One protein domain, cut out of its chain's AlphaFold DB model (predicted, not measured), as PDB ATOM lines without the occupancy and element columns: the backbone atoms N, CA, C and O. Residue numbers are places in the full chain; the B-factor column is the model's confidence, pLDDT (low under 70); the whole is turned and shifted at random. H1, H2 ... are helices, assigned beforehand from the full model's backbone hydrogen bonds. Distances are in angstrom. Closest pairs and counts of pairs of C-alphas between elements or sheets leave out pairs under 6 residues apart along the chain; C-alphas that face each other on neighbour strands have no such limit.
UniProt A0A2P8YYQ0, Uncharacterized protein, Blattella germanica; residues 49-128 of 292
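What this domain is: This is residues 49 to 128 of the 292 residues of an uncharacterized protein of Blattella germanica (UniProt A0A2P8YYQ0). One long helix, H3, makes the long axis of an elongated model, and five shorter helices lie to one side of it with few contacts. H1 and H2 make a crossed pair near the first end of H3; past the other end, the printed part folds back through H4 to H5, which packs on H3 partway along, and on to H6. The printed part has 80 residues with six named helices, in the order H1 to H6, and no named strand; the class is all helix. It is only just compact, close to loose, with a radius of gyration of the C-alphas of 13.8 A, and its C-alphas span 42 by 24 by 20 A.

How they stand to each other: H1, residues 49 to 60, touches H2, residues 66 to 72, with its residues 54 to 58 alone. Their closest C-alphas, those of Val 54 and Ile 69, are 6.5 A apart, and their lines are only just about perpendicular, at 71 degrees. H2 is close to but not clearly touching H3, residues 79 to 101; the closest C-alphas, those of Val 66 and Arg 82, are 7.3 A apart, at a steep tilt of 62 degrees, opposite ways. H1 and H3 are apart. H4, residues 108 to 111, is close to but not clearly touching H3, with the C-alphas of Ile 99 and Leu 108 closest at 7.5 A. H5, residues 116 to 119, only just touches H3, with 3 pairs of C-alphas within 8 A; H3 does so with residues 92 to 95 alone, and the closest C-alphas, those of Tyr 92 and Tyr 117, are 5.9 A apart. H5 is also close to but not clearly touching H1, the C-alphas of Ile 51 and Met 119 being closest at 7.6 A. H6, residues 123 to 126, touches no helix, but is near H1, with the C-alphas of Arg 59 and Val 126 closest at 8.0 A, and near H3, with those of Arg 96 and Gly 124 closest at 8.0 A. In H1, H2 and H3 every O i to N i+4 pair is within hydrogen-bond range; H4, H5 and H6 are too short for such a pair, and the one O i to N i+3 pair is within range in H4 and in H5 but not in H6.

Where its parts are: H1 begins at C-alpha 49 (-16.103, -19.419, 37.898) and is 16.7 A long from first to last C-alpha. H2 measures 10.0 A. H3 runs 32.9 A, from C-alpha 79 (-21.082, 0.823, 37.611) to C-alpha 101 (11.175, -3.783, 32.849). H4, H5 and H6 have four residues each and measure 5.0, 5.1 and 5.0 A; H6 ends at C-alpha 126 (-5.189, -10.074, 23.459).

The domain as a whole: The two C-alphas farthest apart, those of Ser 76 and Gly 105, are 43.0 A apart. The printed part has no cut and no long link. The mean pLDDT of the printed part is 72.2, and 32 residues are under 70, among them residues 61 to 68, 70 to 78 and 124 to 128.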
ATOM      1  N   ARG A  49     -15.178 -19.092  38.991       73.25
ATOM      2  CA  ARG A  49     -16.103 -19.419  37.898       73.25
ATOM      3  C   ARG A  49     -16.447 -18.231  36.985       73.25
ATOM      4  O   ARG A  49     -16.418 -18.360  35.767       73.25
ATOM      5  N   LYS A  50     -16.732 -17.053  37.551       75.81
ATOM      6  CA  LYS A  50     -17.062 -15.846  36.765       75.81
ATOM      7  C   LYS A  50     -15.846 -15.324  36.002       75.81
ATOM      8  O   LYS A  50     -15.983 -14.760  34.923       75.81
ATOM      9  N   ILE A  51     -14.649 -15.506  36.557       73.75
ATOM     10  CA  ILE A  51     -13.390 -15.131  35.902       73.75
ATOM     11  C   ILE A  51     -13.120 -16.061  34.714       73.75
ATOM     12  O   ILE A  51     -12.697 -15.586  33.660       73.75
ATOM     13  N   GLU A  52     -13.403 -17.355  34.850       76.38
ATOM     14  CA  GLU A  52     -13.296 -18.320  33.754       76.38
ATOM     15  C   GLU A  52     -14.307 -18.048  32.636       76.38
ATOM     16  O   GLU A  52     -13.918 -18.064  31.469       76.38
ATOM     17  N   GLU A  53     -15.554 -17.712  32.972       74.25
ATOM     18  CA  GLU A  53     -16.589 -17.302  32.009       74.25
ATOM     19  C   GLU A  53     -16.184 -16.024  31.250       74.25
ATOM     20  O   GLU A  53     -16.276 -15.955  30.025       74.25
ATOM     21  N   VAL A  54     -15.626 -15.023  31.939       74.56
ATOM     22  CA  VAL A  54     -15.040 -13.846  31.270       74.56
ATOM     23  C   VAL A  54     -13.877 -14.257  30.360       74.56
ATOM     24  O   VAL A  54     -13.725 -13.735  29.254       74.56
ATOM     25  N   ALA A  55     -13.033 -15.190  30.804       75.31
ATOM     26  CA  ALA A  55     -11.875 -15.626  30.039       75.31
ATOM     27  C   ALA A  55     -12.264 -16.409  28.775       75.31
ATOM     28  O   ALA A  55     -11.605 -16.245  27.749       75.31
ATOM     29  N   THR A  56     -13.315 -17.232  28.802       77.56
ATOM     30  CA  THR A  56     -13.814 -17.934  27.605       77.56
ATOM     31  C   THR A  56     -14.369 -16.949  26.583       77.56
ATOM     32  O   THR A  56     -13.985 -17.012  25.415       77.56
ATOM     33  N   VAL A  57     -15.171 -15.980  27.026       73.94
ATOM     34  CA  VAL A  57     -15.757 -14.930  26.181       73.94
ATOM     35  C   VAL A  57     -14.674 -14.072  25.514       73.94
ATOM     36  O   VAL A  57     -14.685 -13.875  24.298       73.94
ATOM     37  N   VAL A  58     -13.669 -13.636  26.279       75.62
ATOM     38  CA  VAL A  58     -12.560 -12.824  25.751       75.62
ATOM     39  C   VAL A  58     -11.637 -13.623  24.822       75.62
ATOM     40  O   VAL A  58     -11.086 -13.060  23.876       75.62
ATOM     41  N   ARG A  59     -11.452 -14.931  25.059       73.56
ATOM     42  CA  ARG A  59     -10.696 -15.806  24.143       73.56
ATOM     43  C   ARG A  59     -11.444 -16.041  22.828       73.56
ATOM     44  O   ARG A  59     -10.790 -16.125  21.793       73.56
ATOM     45  N   ALA A  60     -12.773 -16.135  22.866       71.88
ATOM     46  CA  ALA A  60     -13.604 -16.379  21.690       71.88
ATOM     47  C   ALA A  60     -13.667 -15.173  20.739       71.88
ATOM     48  O   ALA A  60     -13.677 -15.353  19.523       71.88
ATOM     49  N   ASN A  61     -13.674 -13.940  21.263       67.56
ATOM     50  CA  ASN A  61     -13.682 -12.739  20.431       67.56
ATOM     51  C   ASN A  61     -12.773 -11.634  20.995       67.56
ATOM     52  O   ASN A  61     -13.054 -10.983  22.001       67.56
ATOM     53  N   ARG A  62     -11.682 -11.382  20.267       58.53
ATOM     54  CA  ARG A  62     -10.589 -10.473  20.637       58.53
ATOM     55  C   ARG A  62     -10.989  -8.988  20.696       58.53
ATOM     56  O   ARG A  62     -10.256  -8.208  21.303       58.53
ATOM     57  N   SER A  63     -12.094  -8.581  20.061       57.56
ATOM     58  CA  SER A  63     -12.500  -7.168  19.936       57.56
ATOM     59  C   SER A  63     -13.661  -6.757  20.848       57.56
ATOM     60  O   SER A  63     -14.207  -5.667  20.670       57.56
ATOM     61  N   GLN A  64     -14.057  -7.597  21.806       65.38
ATOM     62  CA  GLN A  64     -15.215  -7.295  22.643       65.38
ATOM     63  C   GLN A  64     -14.992  -6.088  23.558       65.38
ATOM     64  O   GLN A  64     -13.958  -5.950  24.229       65.38
ATOM     65  N   SER A  65     -15.993  -5.210  23.582       64.50
ATOM     66  CA  SER A  65     -16.091  -4.125  24.546       64.50
ATOM     67  C   SER A  65     -16.331  -4.690  25.947       64.50
ATOM     68  O   SER A  65     -16.797  -5.812  26.135       64.50
ATOM     69  N   VAL A  66     -16.047  -3.876  26.965       66.06
ATOM     70  CA  VAL A  66     -16.421  -4.181  28.355       66.06
ATOM     71  C   VAL A  66     -17.932  -4.417  28.478       66.06
ATOM     72  O   VAL A  66     -18.352  -5.199  29.325       66.06
ATOM     73  N   ASP A  67     -18.722  -3.765  27.621       65.00
ATOM     74  CA  ASP A  67     -20.172  -3.947  27.529       65.00
ATOM     75  C   ASP A  67     -20.561  -5.348  27.041       65.00
ATOM     76  O   ASP A  67     -21.396  -5.995  27.668       65.00
ATOM     77  N   ASP A  68     -19.895  -5.857  26.004       67.06
ATOM     78  CA  ASP A  68     -20.188  -7.179  25.433       67.06
ATOM     79  C   ASP A  68     -19.846  -8.304  26.422       67.06
ATOM     80  O   ASP A  68     -20.589  -9.273  26.564       67.06
ATOM     81  N   ILE A  69     -18.747  -8.143  27.168       71.44
ATOM     82  CA  ILE A  69     -18.309  -9.102  28.194       71.44
ATOM     83  C   ILE A  69     -19.274  -9.096  29.388       71.44
ATOM     84  O   ILE A  69     -19.603 -10.155  29.920       71.44
ATOM     85  N   ALA A  70     -19.742  -7.921  29.819       67.88
ATOM     86  CA  ALA A  70     -20.705  -7.815  30.916       67.88
ATOM     87  C   ALA A  70     -22.051  -8.462  30.550       67.88
ATOM     88  O   ALA A  70     -22.605  -9.211  31.356       67.88
ATOM     89  N   ALA A  71     -22.515  -8.242  29.314       69.44
ATOM     90  CA  ALA A  71     -23.714  -8.875  28.777       69.44
ATOM     91  C   ALA A  71     -23.568 -10.405  28.679       69.44
ATOM     92  O   ALA A  71     -24.468 -11.131  29.094       69.44
ATOM     93  N   ALA A  72     -22.421 -10.905  28.206       66.44
ATOM     94  CA  ALA A  72     -22.174 -12.339  28.048       66.44
ATOM     95  C   ALA A  72     -22.074 -13.106  29.380       66.44
ATOM     96  O   ALA A  72     -22.444 -14.274  29.446       66.44
ATOM     97  N   VAL A  73     -21.595 -12.460  30.447       69.62
ATOM     98  CA  VAL A  73     -21.405 -13.082  31.776       69.62
ATOM     99  C   VAL A  73     -22.641 -12.878  32.670       69.62
ATOM    100  O   VAL A  73     -22.651 -13.254  33.841       69.62
ATOM    101  N   GLY A  74     -23.710 -12.266  32.141       65.38
ATOM    102  CA  GLY A  74     -24.944 -12.016  32.890       65.38
ATOM    103  C   GLY A  74     -24.732 -11.125  34.119       65.38
ATOM    104  O   GLY A  74     -25.505 -11.179  35.077       65.38
ATOM    105  N   VAL A  75     -23.665 -10.322  34.129       65.06
ATOM    106  CA  VAL A  75     -23.421  -9.350  35.193       65.06
ATOM    107  C   VAL A  75     -24.179  -8.096  34.800       65.06
ATOM    108  O   VAL A  75     -23.849  -7.462  33.799       65.06
ATOM    109  N   SER A  76     -25.205  -7.754  35.587       61.12
ATOM    110  CA  SER A  76     -25.953  -6.499  35.434       61.12
ATOM    111  C   SER A  76     -24.991  -5.326  35.220       61.12
ATOM    112  O   SER A  76     -23.882  -5.349  35.765       61.12
ATOM    113  N   HIS A  77     -25.411  -4.321  34.438       62.31
ATOM    114  CA  HIS A  77     -24.694  -3.068  34.150       62.31
ATOM    115  C   HIS A  77     -24.487  -2.217  35.415       62.31
ATOM    116  O   HIS A  77     -24.860  -1.049  35.503       62.31
ATOM    117  N   ASP A  78     -23.856  -2.800  36.419       66.00
ATOM    118  CA  ASP A  78     -23.478  -2.132  37.627       66.00
ATOM    119  C   ASP A  78     -22.198  -1.354  37.334       66.00
ATOM    120  O   ASP A  78     -21.174  -1.887  36.875       66.00
ATOM    121  N   LYS A  79     -22.252  -0.054  37.611       70.44
ATOM    122  CA  LYS A  79     -21.082   0.823  37.611       70.44
ATOM    123  C   LYS A  79     -19.960   0.210  38.456       70.44
ATOM    124  O   LYS A  79     -18.781   0.363  38.122       70.44
ATOM    125  N   GLU A  80     -20.319  -0.539  39.499       66.12
ATOM    126  CA  GLU A  80     -19.386  -1.281  40.334       66.12
ATOM    127  C   GLU A  80     -18.666  -2.406  39.569       66.12
ATOM    128  O   GLU A  80     -17.445  -2.530  39.679       66.12
ATOM    129  N   ALA A  81     -19.369  -3.190  38.745       67.31
ATOM    130  CA  ALA A  81     -18.776  -4.267  37.946       67.31
ATOM    131  C   ALA A  81     -17.808  -3.724  36.884       67.31
ATOM    132  O   ALA A  81     -16.686  -4.225  36.754       67.31
ATOM    133  N   ARG A  82     -18.182  -2.639  36.189       69.69
ATOM    134  CA  ARG A  82     -17.301  -1.960  35.216       69.69
ATOM    135  C   ARG A  82     -16.052  -1.397  35.887       69.69
ATOM    136  O   ARG A  82     -14.950  -1.574  35.374       69.69
ATOM    137  N   SER A  83     -16.210  -0.758  37.045       72.38
ATOM    138  CA  SER A  83     -15.091  -0.235  37.835       72.38
ATOM    139  C   SER A  83     -14.162  -1.359  38.308       72.38
ATOM    140  O   SER A  83     -12.947  -1.287  38.118       72.38
ATOM    141  N   LYS A  84     -14.721  -2.460  38.829       77.38
ATOM    142  CA  LYS A  84     -13.968  -3.655  39.245       77.38
ATOM    143  C   LYS A  84     -13.183  -4.262  38.081       77.38
ATOM    144  O   LYS A  84     -11.990  -4.523  38.238       77.38
ATOM    145  N   TRP A  85     -13.803  -4.427  36.914       79.12
ATOM    146  CA  TRP A  85     -13.123  -4.904  35.706       79.12
ATOM    147  C   TRP A  85     -12.009  -3.955  35.255       79.12
ATOM    148  O   TRP A  85     -10.883  -4.390  35.000       79.12
ATOM    149  N   GLN A  86     -12.282  -2.649  35.214       77.06
ATOM    150  CA  GLN A  86     -11.295  -1.643  34.830       77.06
ATOM    151  C   GLN A  86     -10.091  -1.637  35.780       77.06
ATOM    152  O   GLN A  86      -8.947  -1.535  35.328       77.06
ATOM    153  N   ASN A  87     -10.327  -1.811  37.080       84.56
ATOM    154  CA  ASN A  87      -9.280  -1.923  38.090       84.56
ATOM    155  C   ASN A  87      -8.462  -3.210  37.922       84.56
ATOM    156  O   ASN A  87      -7.233  -3.142  37.902       84.56
ATOM    157  N   LEU A  88      -9.110  -4.365  37.723       83.38
ATOM    158  CA  LEU A  88      -8.430  -5.640  37.450       83.38
ATOM    159  C   LEU A  88      -7.531  -5.540  36.210       83.38
ATOM    160  O   LEU A  88      -6.349  -5.883  36.262       83.38
ATOM    161  N   ARG A  89      -8.059  -4.984  35.115       82.12
ATOM    162  CA  ARG A  89      -7.312  -4.752  33.873       82.12
ATOM    163  C   ARG A  89      -6.152  -3.776  34.075       82.12
ATOM    164  O   ARG A  89      -5.055  -4.012  33.569       82.12
ATOM    165  N   SER A  90      -6.367  -2.689  34.816       80.31
ATOM    166  CA  SER A  90      -5.341  -1.677  35.097       80.31
ATOM    167  C   SER A  90      -4.201  -2.231  35.951       80.31
ATOM    168  O   SER A  90      -3.035  -1.961  35.651       80.31
ATOM    169  N   ASN A  91      -4.515  -3.039  36.965       83.56
ATOM    170  CA  ASN A  91      -3.529  -3.724  37.802       83.56
ATOM    171  C   ASN A  91      -2.742  -4.762  37.006       83.56
ATOM    172  O   ASN A  91      -1.514  -4.713  37.008       83.56
ATOM    173  N   TYR A  92      -3.417  -5.592  36.204       84.75
ATOM    174  CA  TYR A  92      -2.742  -6.510  35.287       84.75
ATOM    175  C   TYR A  92      -1.767  -5.770  34.352       84.75
ATOM    176  O   TYR A  92      -0.633  -6.201  34.157       84.75
ATOM    177  N   MET A  93      -2.147  -4.599  33.829       79.62
ATOM    178  CA  MET A  93      -1.256  -3.778  32.999       79.62
ATOM    179  C   MET A  93      -0.060  -3.198  33.753       79.62
ATOM    180  O   MET A  93       0.993  -3.011  33.139       79.62
ATOM    181  N   ARG A  94      -0.212  -2.869  35.041       82.75
ATOM    182  CA  ARG A  94       0.901  -2.429  35.896       82.75
ATOM    183  C   ARG A  94       1.870  -3.580  36.122       82.75
ATOM    184  O   ARG A  94       3.048  -3.409  35.830       82.75
ATOM    185  N   GLU A  95       1.374  -4.751  36.509       81.19
ATOM    186  CA  GLU A  95       2.195  -5.954  36.700       81.19
ATOM    187  C   GLU A  95       2.919  -6.362  35.414       81.19
ATOM    188  O   GLU A  95       4.130  -6.570  35.396       81.19
ATOM    189  N   ARG A  96       2.231  -6.324  34.271       78.69
ATOM    190  CA  ARG A  96       2.847  -6.609  32.970       78.69
ATOM    191  C   ARG A  96       3.903  -5.571  32.574       78.69
ATOM    192  O   ARG A  96       4.857  -5.903  31.876       78.69
ATOM    193  N   ARG A  97       3.749  -4.306  32.983       81.19
ATOM    194  CA  ARG A  97       4.773  -3.260  32.797       81.19
ATOM    195  C   ARG A  97       5.968  -3.468  33.717       81.19
ATOM    196  O   ARG A  97       7.078  -3.277  33.235       81.19
ATOM    197  N   LYS A  98       5.748  -3.884  34.970       79.81
ATOM    198  CA  LYS A  98       6.820  -4.282  35.890       79.81
ATOM    199  C   LYS A  98       7.640  -5.394  35.251       79.81
ATOM    200  O   LYS A  98       8.796  -5.151  34.952       79.81
ATOM    201  N   ILE A  99       7.009  -6.513  34.878       77.69
ATOM    202  CA  ILE A  99       7.664  -7.681  34.251       77.69
ATOM    203  C   ILE A  99       8.473  -7.308  33.008       77.69
ATOM    204  O   ILE A  99       9.597  -7.765  32.842       77.69
ATOM    205  N   ARG A 100       7.937  -6.442  32.137       77.12
ATOM    206  CA  ARG A 100       8.659  -5.990  30.934       77.12
ATOM    207  C   ARG A 100       9.902  -5.148  31.219       77.12
ATOM    208  O   ARG A 100      10.703  -4.988  30.306       77.12
ATOM    209  N   ARG A 101      10.016  -4.567  32.414       76.56
ATOM    210  CA  ARG A 101      11.175  -3.783  32.849       76.56
ATOM    211  C   ARG A 101      12.228  -4.636  33.555       76.56
ATOM    212  O   ARG A 101      13.318  -4.128  33.780       76.56
ATOM    213  N   LEU A 102      11.936  -5.896  33.895       74.00
ATOM    214  CA  LEU A 102      12.940  -6.751  34.523       74.00
ATOM    215  C   LEU A 102      13.933  -7.317  33.502       74.00
ATOM    216  O   LEU A 102      13.543  -7.648  32.375       74.00
ATOM    217  N   PRO A 103      15.199  -7.497  33.916       71.38
ATOM    218  CA  PRO A 103      16.176  -8.272  33.172       71.38
ATOM    219  C   PRO A 103      15.666  -9.683  32.857       71.38
ATOM    220  O   PRO A 103      14.933 -10.309  33.630       71.38
ATOM    221  N   ARG A 104      16.068 -10.205  31.699       61.25
ATOM    222  CA  ARG A 104      15.753 -11.583  31.307       61.25
ATOM    223  C   ARG A 104      16.474 -12.551  32.248       61.25
ATOM    224  O   ARG A 104      17.664 -12.394  32.480       61.25
ATOM    225  N   GLY A 105      15.743 -13.533  32.776       62.81
ATOM    226  CA  GLY A 105      16.267 -14.520  33.731       62.81
ATOM    227  C   GLY A 105      15.834 -14.301  35.184       62.81
ATOM    228  O   GLY A 105      16.084 -15.165  36.019       62.81
ATOM    229  N   VAL A 106      15.133 -13.203  35.499       62.62
ATOM    230  CA  VAL A 106      14.577 -12.992  36.844       62.62
ATOM    231  C   VAL A 106      13.376 -13.910  37.081       62.62
ATOM    232  O   VAL A 106      12.487 -14.038  36.235       62.62
ATOM    233  N   ASN A 107      13.338 -14.545  38.256       70.19
ATOM    234  CA  ASN A 107      12.258 -15.446  38.636       70.19
ATOM    235  C   ASN A 107      10.939 -14.679  38.824       70.19
ATOM    236  O   ASN A 107      10.729 -13.979  39.813       70.19
ATOM    237  N   LEU A 108      10.027 -14.855  37.869       67.50
ATOM    238  CA  LEU A 108       8.736 -14.169  37.823       67.50
ATOM    239  C   LEU A 108       7.818 -14.515  39.001       67.50
ATOM    240  O   LEU A 108       6.973 -13.696  39.352       67.50
ATOM    241  N   LYS A 109       7.984 -15.685  39.632       68.31
ATOM    242  CA  LYS A 109       7.153 -16.099  40.774       68.31
ATOM    243  C   LYS A 109       7.360 -15.196  41.992       68.31
ATOM    244  O   LYS A 109       6.415 -14.966  42.732       68.31
ATOM    245  N   ASN A 110       8.563 -14.642  42.146       65.12
ATOM    246  CA  ASN A 110       8.902 -13.752  43.261       65.12
ATOM    247  C   ASN A 110       8.510 -12.293  42.979       65.12
ATOM    248  O   ASN A 110       8.396 -11.487  43.894       65.12
ATOM    249  N   VAL A 111       8.314 -11.946  41.704       65.19
ATOM    250  CA  VAL A 111       8.032 -10.575  41.254       65.19
ATOM    251  C   VAL A 111       6.536 -10.338  41.079       65.19
ATOM    252  O   VAL A 111       6.035  -9.244  41.328       65.19
ATOM    253  N   ILE A 112       5.808 -11.364  40.644       73.00
ATOM    254  CA  ILE A 112       4.362 -11.323  40.473       73.00
ATOM    255  C   ILE A 112       3.725 -11.651  41.819       73.00
ATOM    256  O   ILE A 112       3.340 -12.783  42.092       73.00
ATOM    257  N   THR A 113       3.607 -10.637  42.668       74.12
ATOM    258  CA  THR A 113       2.956 -10.774  43.977       74.12
ATOM    259  C   THR A 113       1.435 -10.732  43.878       74.12
ATOM    260  O   THR A 113       0.735 -11.133  44.804       74.12
ATOM    261  N   TRP A 114       0.889 -10.257  42.753       79.44
ATOM    262  CA  TRP A 114      -0.549 -10.085  42.603       79.44
ATOM    263  C   TRP A 114      -1.259 -11.397  42.202       79.44
ATOM    264  O   TRP A 114      -1.052 -11.872  41.080       79.44
ATOM    265  N   PRO A 115      -2.164 -11.951  43.039       76.94
ATOM    266  CA  PRO A 115      -2.722 -13.299  42.839       76.94
ATOM    267  C   PRO A 115      -3.498 -13.486  41.528       76.94
ATOM    268  O   PRO A 115      -3.481 -14.556  40.924       76.94
ATOM    269  N   TYR A 116      -4.150 -12.427  41.041       79.44
ATOM    270  CA  TYR A 116      -4.975 -12.469  39.827       79.44
ATOM    271  C   TYR A 116      -4.175 -12.350  38.530       79.44
ATOM    272  O   TYR A 116      -4.756 -12.401  37.446       79.44
ATOM    273  N   TYR A 117      -2.852 -12.187  38.605       80.19
ATOM    274  CA  TYR A 117      -2.026 -12.000  37.416       80.19
ATOM    275  C   TYR A 117      -2.080 -13.206  36.473       80.19
ATOM    276  O   TYR A 117      -2.287 -13.032  35.272       80.19
ATOM    277  N   ASN A 118      -1.932 -14.421  37.012       79.00
ATOM    278  CA  ASN A 118      -1.962 -15.651  36.215       79.00
ATOM    279  C   ASN A 118      -3.351 -15.877  35.608       79.00
ATOM    280  O   ASN A 118      -3.455 -16.181  34.421       79.00
ATOM    281  N   MET A 119      -4.410 -15.619  36.381       76.88
ATOM    282  CA  MET A 119      -5.797 -15.709  35.913       76.88
ATOM    283  C   MET A 119      -6.094 -14.721  34.781       76.88
ATOM    284  O   MET A 119      -6.819 -15.058  33.859       76.88
ATOM    285  N   LEU A 120      -5.499 -13.525  34.806       81.88
ATOM    286  CA  LEU A 120      -5.662 -12.490  33.778       81.88
ATOM    287  C   LEU A 120      -4.585 -12.547  32.682       81.88
ATOM    288  O   LEU A 120      -4.571 -11.699  31.790       81.88
ATOM    289  N   SER A 121      -3.689 -13.538  32.703       77.25
ATOM    290  CA  SER A 121      -2.573 -13.649  31.753       77.25
ATOM    291  C   SER A 121      -3.022 -13.816  30.296       77.25
ATOM    292  O   SER A 121      -2.298 -13.394  29.391       77.25
ATOM    293  N   PHE A 122      -4.246 -14.307  30.059       78.88
ATOM    294  CA  PHE A 122      -4.870 -14.378  28.730       78.88
ATOM    295  C   PHE A 122      -5.068 -12.994  28.093       78.88
ATOM    296  O   PHE A 122      -5.025 -12.852  26.872       78.88
ATOM    297  N   LEU A 123      -5.192 -11.934  28.901       74.94
ATOM    298  CA  LEU A 123      -5.203 -10.552  28.414       74.94
ATOM    299  C   LEU A 123      -3.834 -10.134  27.844       74.94
ATOM    300  O   LEU A 123      -3.713  -9.134  27.135       74.94
ATOM    301  N   GLY A 124      -2.778 -10.886  28.152       67.25
ATOM    302  CA  GLY A 124      -1.421 -10.731  27.640       67.25
ATOM    303  C   GLY A 124      -1.352 -10.756  26.120       67.25
ATOM    304  O   GLY A 124      -0.839  -9.805  25.521       67.25
ATOM    305  N   SER A 125      -1.908 -11.812  25.521       62.94
ATOM    306  CA  SER A 125      -1.937 -12.047  24.073       62.94
ATOM    307  C   SER A 125      -2.966 -11.165  23.366       62.94
ATOM    308  O   SER A 125      -2.684 -10.617  22.304       62.94
ATOM    309  N   VAL A 126      -4.124 -10.937  23.994       61.38
ATOM    310  CA  VAL A 126      -5.189 -10.074  23.459       61.38
ATOM    311  C   VAL A 126      -4.718  -8.616  23.328       61.38
ATOM    312  O   VAL A 126      -5.092  -7.925  22.382       61.38
ATOM    313  N   ILE A 127      -3.846  -8.149  24.235       60.97
ATOM    314  CA  ILE A 127      -3.495  -6.726  24.398       60.97
ATOM    315  C   ILE A 127      -2.058  -6.379  23.914       60.97
ATOM    316  O   ILE A 127      -1.422  -5.466  24.450       60.97
ATOM    317  N   ARG A 128      -1.491  -7.060  22.904       58.28
ATOM    318  CA  ARG A 128      -0.239  -6.652  22.201       58.28
ATOM    319  C   ARG A 128      -0.362  -6.922  20.691       58.28
ATOM    320  O   ARG A 128      -0.974  -7.910  20.331       58.28
TER     321      ARG A 128